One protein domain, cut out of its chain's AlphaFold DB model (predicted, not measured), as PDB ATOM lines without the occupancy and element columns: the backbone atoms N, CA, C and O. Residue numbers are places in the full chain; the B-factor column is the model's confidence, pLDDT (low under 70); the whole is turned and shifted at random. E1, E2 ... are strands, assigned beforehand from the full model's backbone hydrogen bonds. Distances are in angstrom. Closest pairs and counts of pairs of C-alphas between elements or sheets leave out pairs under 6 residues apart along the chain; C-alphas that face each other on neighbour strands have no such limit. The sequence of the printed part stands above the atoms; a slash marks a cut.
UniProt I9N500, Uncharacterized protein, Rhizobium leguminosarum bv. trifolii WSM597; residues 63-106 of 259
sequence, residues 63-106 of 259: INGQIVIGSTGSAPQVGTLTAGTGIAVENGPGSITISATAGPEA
ATOM      1  N   ILE A  63      -4.035  16.684  33.973       89.50
ATOM      2  CA  ILE A  63      -4.790  16.255  32.788       89.50
ATOM      3  C   ILE A  63      -5.900  15.264  33.178       89.50
ATOM      4  O   ILE A  63      -6.026  14.869  34.337       89.50
ATOM      5  N   ASN A  64      -6.736  14.861  32.216       90.94
ATOM      6  CA  ASN A  64      -7.868  13.957  32.458       90.94
ATOM      7  C   ASN A  64      -7.437  12.692  33.223       90.94
ATOM      8  O   ASN A  64      -6.480  12.021  32.833       90.94
ATOM      9  N   GLY A  65      -8.160  12.358  34.294       87.81
ATOM     10  CA  GLY A  65      -7.854  11.196  35.134       87.81
ATOM     11  C   GLY A  65      -6.726  11.376  36.148       87.81
ATOM     12  O   GLY A  65      -6.325  10.402  36.788       87.81
ATOM     13  N   GLN A  66      -6.194  12.591  36.299       92.25
ATOM     14  CA  GLN A  66      -5.160  12.893  37.282       92.25
ATOM     15  C   GLN A  66      -5.698  13.644  38.500       92.25
ATOM     16  O   GLN A  66      -6.588  14.487  38.403       92.25
ATOM     17  N   ILE A  67      -5.097  13.360  39.654       91.31
ATOM     18  CA  ILE A  67      -5.343  14.024  40.932       91.31
ATOM     19  C   ILE A  67      -4.018  14.470  41.555       91.31
ATOM     20  O   ILE A  67      -2.970  13.877  41.302       91.31
ATOM     21  N   VAL A  68      -4.060  15.500  42.398       90.00
ATOM     22  CA  VAL A  68      -2.906  15.895  43.216       90.00
ATOM     23  C   VAL A  68      -2.883  15.034  44.477       90.00
ATOM     24  O   VAL A  68      -3.848  15.011  45.239       90.00
ATOM     25  N   ILE A  69      -1.781  14.326  44.696       89.00
ATOM     26  CA  ILE A  69      -1.562  13.404  45.812       89.00
ATOM     27  C   ILE A  69      -0.458  13.978  46.702       89.00
ATOM     28  O   ILE A  69       0.604  14.383  46.228       89.00
ATOM     29  N   GLY A  70      -0.703  14.024  48.012       85.88
ATOM     30  CA  GLY A  70       0.316  14.428  48.978       85.88
ATOM     31  C   GLY A  70       1.486  13.441  49.010       85.88
ATOM     32  O   GLY A  70       1.276  12.231  48.978       85.88
ATOM     33  N   SER A  71       2.711  13.956  49.112       84.19
ATOM     34  CA  SER A  71       3.928  13.153  49.250       84.19
ATOM     35  C   SER A  71       4.648  13.537  50.541       84.19
ATOM     36  O   SER A  71       5.023  14.693  50.735       84.19
ATOM     37  N   THR A  72       4.800  12.600  51.477       83.88
ATOM     38  CA  THR A  72       5.444  12.891  52.764       83.88
ATOM     39  C   THR A  72       6.911  13.263  52.553       83.88
ATOM     40  O   THR A  72       7.682  12.481  52.007       83.88
ATOM     41  N   GLY A  73       7.306  14.452  53.018       75.19
ATOM     42  CA  GLY A  73       8.680  14.946  52.881       75.19
ATOM     43  C   GLY A  73       9.023  15.488  51.488       75.19
ATOM     44  O   GLY A  73      10.197  15.681  51.190       75.19
ATOM     45  N   SER A  74       8.036  15.723  50.620       74.88
ATOM     46  CA  SER A  74       8.228  16.279  49.273       74.88
ATOM     47  C   SER A  74       7.041  17.154  48.857       74.88
ATOM     48  O   SER A  74       6.003  17.170  49.518       74.88
ATOM     49  N   ALA A  75       7.184  17.901  47.759       76.81
ATOM     50  CA  ALA A  75       6.052  18.611  47.163       76.81
ATOM     51  C   ALA A  75       4.953  17.611  46.741       76.81
ATOM     52  O   ALA A  75       5.291  16.487  46.343       76.81
ATOM     53  N   PRO A  76       3.657  17.984  46.797       84.50
ATOM     54  CA  PRO A  76       2.585  17.163  46.238       84.50
ATOM     55  C   PRO A  76       2.897  16.774  44.790       84.50
ATOM     56  O   PRO A  76       3.602  17.496  44.088       84.50
ATOM     57  N   GLN A  77       2.402  15.625  44.349       84.94
ATOM     58  CA  GLN A  77       2.665  15.084  43.016       84.94
ATOM     59  C   GLN A  77       1.349  14.825  42.293       84.94
ATOM     60  O   GLN A  77       0.343  14.500  42.920       84.94
ATOM     61  N   VAL A  78       1.351  14.941  40.971       90.00
ATOM     62  CA  VAL A  78       0.196  14.567  40.154       90.00
ATOM     63  C   VAL A  78       0.244  13.061  39.883       90.00
ATOM     64  O   VAL A  78       1.272  12.543  39.452       90.00
ATOM     65  N   GLY A  79      -0.854  12.351  40.133       90.31
ATOM     66  CA  GLY A  79      -0.954  10.905  39.929       90.31
ATOM     67  C   GLY A  79      -2.270  10.487  39.283       90.31
ATOM     68  O   GLY A  79      -3.287  11.162  39.427       90.31
ATOM     69  N   THR A  80      -2.256   9.361  38.572       90.69
ATOM     70  CA  THR A  80      -3.453   8.725  38.003       90.69
ATOM     71  C   THR A  80      -3.946   7.604  38.909       90.69
ATOM     72  O   THR A  80      -3.155   6.761  39.342       90.69
ATOM     73  N   LEU A  81      -5.255   7.533  39.146       90.50
ATOM     74  CA  LEU A  81      -5.850   6.367  39.795       90.50
ATOM     75  C   LEU A  81      -5.841   5.187  38.820       90.50
ATOM     76  O   LEU A  81      -6.342   5.289  37.703       90.50
ATOM     77  N   THR A  82      -5.251   4.070  39.240       90.75
ATOM     78  CA  THR A  82      -5.203   2.836  38.446       90.75
ATOM     79  C   THR A  82      -6.119   1.799  39.079       90.75
ATOM     80  O   THR A  82      -6.121   1.631  40.298       90.75
ATOM     81  N   ALA A  83      -6.903   1.114  38.250       91.94
ATOM     82  CA  ALA A  83      -7.788   0.043  38.680       91.94
ATOM     83  C   ALA A  83      -7.011  -1.128  39.311       91.94
ATOM     84  O   ALA A  83      -6.042  -1.624  38.738       91.94
ATOM     85  N   GLY A  84      -7.466  -1.576  40.483       88.69
ATOM     86  CA  GLY A  84      -7.071  -2.853  41.083       88.69
ATOM     87  C   GLY A  84      -8.061  -3.971  40.738       88.69
ATOM     88  O   GLY A  84      -9.048  -3.755  40.037       88.69
ATOM     89  N   THR A  85      -7.834  -5.180  41.256       86.06
ATOM     90  CA  THR A  85      -8.753  -6.312  41.052       86.06
ATOM     91  C   THR A  85     -10.161  -5.990  41.565       86.06
ATOM     92  O   THR A  85     -10.322  -5.603  42.720       86.06
ATOM     93  N   GLY A  86     -11.181  -6.186  40.721       84.94
ATOM     94  CA  GLY A  86     -12.591  -5.956  41.073       84.94
ATOM     95  C   GLY A  86     -13.014  -4.483  41.101       84.94
ATOM     96  O   GLY A  86     -14.119  -4.171  41.536       84.94
ATOM     97  N   ILE A  87     -12.158  -3.566  40.644       93.31
ATOM     98  CA  ILE A  87     -12.466  -2.140  40.522       93.31
ATOM     99  C   ILE A  87     -12.233  -1.713  39.076       93.31
ATOM    100  O   ILE A  87     -11.197  -2.020  38.498       93.31
ATOM    101  N   ALA A  88     -13.179  -0.990  38.486       92.88
ATOM    102  CA  ALA A  88     -12.973  -0.262  37.241       92.88
ATOM    103  C   ALA A  88     -12.809   1.233  37.538       92.88
ATOM    104  O   ALA A  88     -13.503   1.795  38.387       92.88
ATOM    105  N   VAL A  89     -11.867   1.863  36.834       95.56
ATOM    106  CA  VAL A  89     -11.611   3.306  36.894       95.56
ATOM    107  C   VAL A  89     -11.719   3.850  35.475       95.56
ATOM    108  O   VAL A  89     -10.929   3.475  34.610       95.56
ATOM    109  N   GLU A  90     -12.694   4.723  35.238       95.00
ATOM    110  CA  GLU A  90     -12.905   5.397  33.957       95.00
ATOM    111  C   GLU A  90     -12.583   6.887  34.103       95.00
ATOM    112  O   GLU A  90     -13.186   7.601  34.906       95.00
ATOM    113  N   ASN A  91     -11.597   7.349  33.334       93.88
ATOM    114  CA  ASN A  91     -11.086   8.712  33.398       93.88
ATOM    115  C   ASN A  91     -11.738   9.578  32.314       93.88
ATOM    116  O   ASN A  91     -11.613   9.279  31.127       93.88
ATOM    117  N   GLY A  92     -12.382  10.673  32.717       91.69
ATOM    118  CA  GLY A  92     -12.998  11.653  31.825       91.69
ATOM    119  C   GLY A  92     -12.470  13.075  32.054       91.69
ATOM    120  O   GLY A  92     -11.757  13.340  33.028       91.69
ATOM    121  N   PRO A  93     -12.792  14.031  31.165       91.12
ATOM    122  CA  PRO A  93     -12.516  15.443  31.411       91.12
ATOM    123  C   PRO A  93     -13.242  15.932  32.667       91.12
ATOM    124  O   PRO A  93     -14.469  15.938  32.721       91.12
ATOM    125  N   GLY A  94     -12.481  16.331  33.688       89.44
ATOM    126  CA  GLY A  94     -13.029  16.798  34.965       89.44
ATOM    127  C   GLY A  94     -13.735  15.725  35.807       89.44
ATOM    128  O   GLY A  94     -14.391  16.079  36.784       89.44
ATOM    129  N   SER A  95     -13.621  14.435  35.460       92.31
ATOM    130  CA  SER A  95     -14.266  13.339  36.190       92.31
ATOM    131  C   SER A  95     -13.397  12.082  36.281       92.31
ATOM    132  O   SER A  95     -12.601  11.771  35.396       92.31
ATOM    133  N   ILE A  96     -13.579  11.338  37.371       95.31
ATOM    134  CA  ILE A  96     -13.096   9.965  37.523       95.31
ATOM    135  C   ILE A  96     -14.272   9.149  38.048       95.31
ATOM    136  O   ILE A  96     -14.761   9.406  39.149       95.31
ATOM    137  N   THR A  97     -14.732   8.182  37.264       95.31
ATOM    138  CA  THR A  97     -15.776   7.249  37.687       95.31
ATOM    139  C   THR A  97     -15.112   6.001  38.245       95.31
ATOM    140  O   THR A  97     -14.296   5.372  37.575       95.31
ATOM    141  N   ILE A  98     -15.474   5.637  39.474       94.56
ATOM    142  CA  ILE A  98     -15.017   4.407  40.123       94.56
ATOM    143  C   ILE A  98     -16.228   3.505  40.307       94.56
ATOM    144  O   ILE A  98     -17.216   3.898  40.929       94.56
ATOM    145  N   SER A  99     -16.142   2.291  39.783       94.06
ATOM    146  CA  SER A  99     -17.170   1.271  39.943       94.06
ATOM    147  C   SER A  99     -16.546  -0.035  40.410       94.06
ATOM    148  O   SER A  99     -15.388  -0.340  40.124       94.06
ATOM    149  N   ALA A 100     -17.320  -0.826  41.148       89.75
ATOM    150  CA  ALA A 100     -16.973  -2.222  41.325       89.75
ATOM    151  C   ALA A 100     -17.151  -2.905  39.965       89.75
ATOM    152  O   ALA A 100     -18.252  -2.914  39.409       89.75
ATOM    153  N   THR A 101     -16.080  -3.473  39.424       86.00
ATOM    154  CA  THR A 101     -16.261  -4.549  38.454       86.00
ATOM    155  C   THR A 101     -16.661  -5.749  39.282       86.00
ATOM    156  O   THR A 101     -15.983  -6.062  40.262       86.00
ATOM    157  N   ALA A 102     -17.762  -6.414  38.931       72.31
ATOM    158  CA  ALA A 102     -17.987  -7.752  39.455       72.31
ATOM    159  C   ALA A 102     -16.673  -8.509  39.224       72.31
ATOM    160  O   ALA A 102     -16.226  -8.648  38.081       72.31
ATOM    161  N   GLY A 103     -15.973  -8.867  40.306       57.94
ATOM    162  CA  GLY A 103     -14.802  -9.719  40.175       57.94
ATOM    163  C   GLY A 103     -15.237 -11.001  39.465       57.94
ATOM    164  O   GLY A 103     -16.436 -11.271  39.379       57.94
ATOM    165  N   PRO A 104     -14.314 -11.868  39.031       48.81
ATOM    166  CA  PRO A 104     -14.702 -13.193  38.566       48.81
ATOM    167  C   PRO A 104     -15.454 -14.013  39.625       48.81
ATOM    168  O   PRO A 104     -15.795 -15.142  39.332       48.81
ATOM    169  N   GLU A 105     -15.714 -13.463  40.815       45.81
ATOM    170  CA  GLU A 105     -16.329 -14.093  41.968       45.81
ATOM    171  C   GLU A 105     -15.645 -15.447  42.312       45.81
ATOM    172  O   GLU A 105     -14.729 -15.900  41.628       45.81
ATOM    173  N   ALA A 106     -16.043 -16.104  43.406       40.47
ATOM    174  CA  ALA A 106     -15.700 -17.514  43.619       40.47
ATOM    175  C   ALA A 106     -16.886 -18.517  43.757       40.47
ATOM    176  O   ALA A 106     -17.507 -18.545  44.809       40.47
TER     177      ALA A 106
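Overview. This is residues 63 to 106 of the 259 residues of an uncharacterized protein of Rhizobium leguminosarum bv. trifolii WSM597 (UniProt I9N500). Two hairpins of two strands each follow one another along the chain in a flat, loose piece: a smaller one, E1 and E2, at one end, and a longer one, E3 and E4, beyond it, with residues 81 to 86 linking the two. The loop of residues 70 to 76 at one end and the last residues, up to Ala 106, at the other make the longest axis, and the two hairpins stay separate sheets with no shared core. The printed part has 44 residues with no named helix and four named strands in the order E1, E2, E3, E4, in two antiparallel sheets, E1 - E2 and E3 - E4. The class is all strand, though under half of the residues, 20 of the 44, are in named elements. The whole is loose, with a radius of gyration of the C-alphas of 13.3 A, and the C-alphas span 42 by 26 by 8 A.

Along the chain. E1 is residues 66 to 69, 9.3 A from first to last C-alpha, and begins at C-alpha 66 at (-5.160, 12.893, 37.282). E2 is residues 77 to 80 and measures 10.1 A. E3, residues 87 to 92, measures 16.3 A and begins at C-alpha 87 at (-12.466, -2.140, 40.522). E4, residues 95 to 100, measures 16.6 A and ends at C-alpha 100 at (-16.973, -2.222, 41.325).

Arrangement. E1 and E2 form a hairpin, antiparallel, with 137 degrees between their directions. The C-alphas of Gln 66 and Thr 80 face each other at 4.6 A. N 69 and O 77 are within hydrogen-bond range at 2.8 A, and N 79 and O 67 at 2.9 A. E3 and E4 form the other hairpin, antiparallel, with 163 degrees between their directions. The C-alphas of Ile 87 and Ala 100 face each other at 4.6 A. N 88 and O 99 are within hydrogen-bond range at 2.8 A, and N 97 and O 90 at 2.9 A. E1 is only just apart from E3, with closest C-alphas 8.2 A apart, and only just apart from E4, at 8.5 A. E2 is apart from both E3 and E4.

Size, cuts and confidence. The two C-alphas farthest apart are those of Ala 75 and Ala 106, at 42.3 A. The C-alphas of Ile 63 and Ala 106, the first and last printed, are 37.1 A apart. The printed part has no cut. The link from E3 to E4 is tight, with 2 residues, while those from E1 to E2, with 7, and from E2 to E3, with 6, are short. The mean pLDDT of the printed part is 85.0, and residues 103 to 106 are under 70.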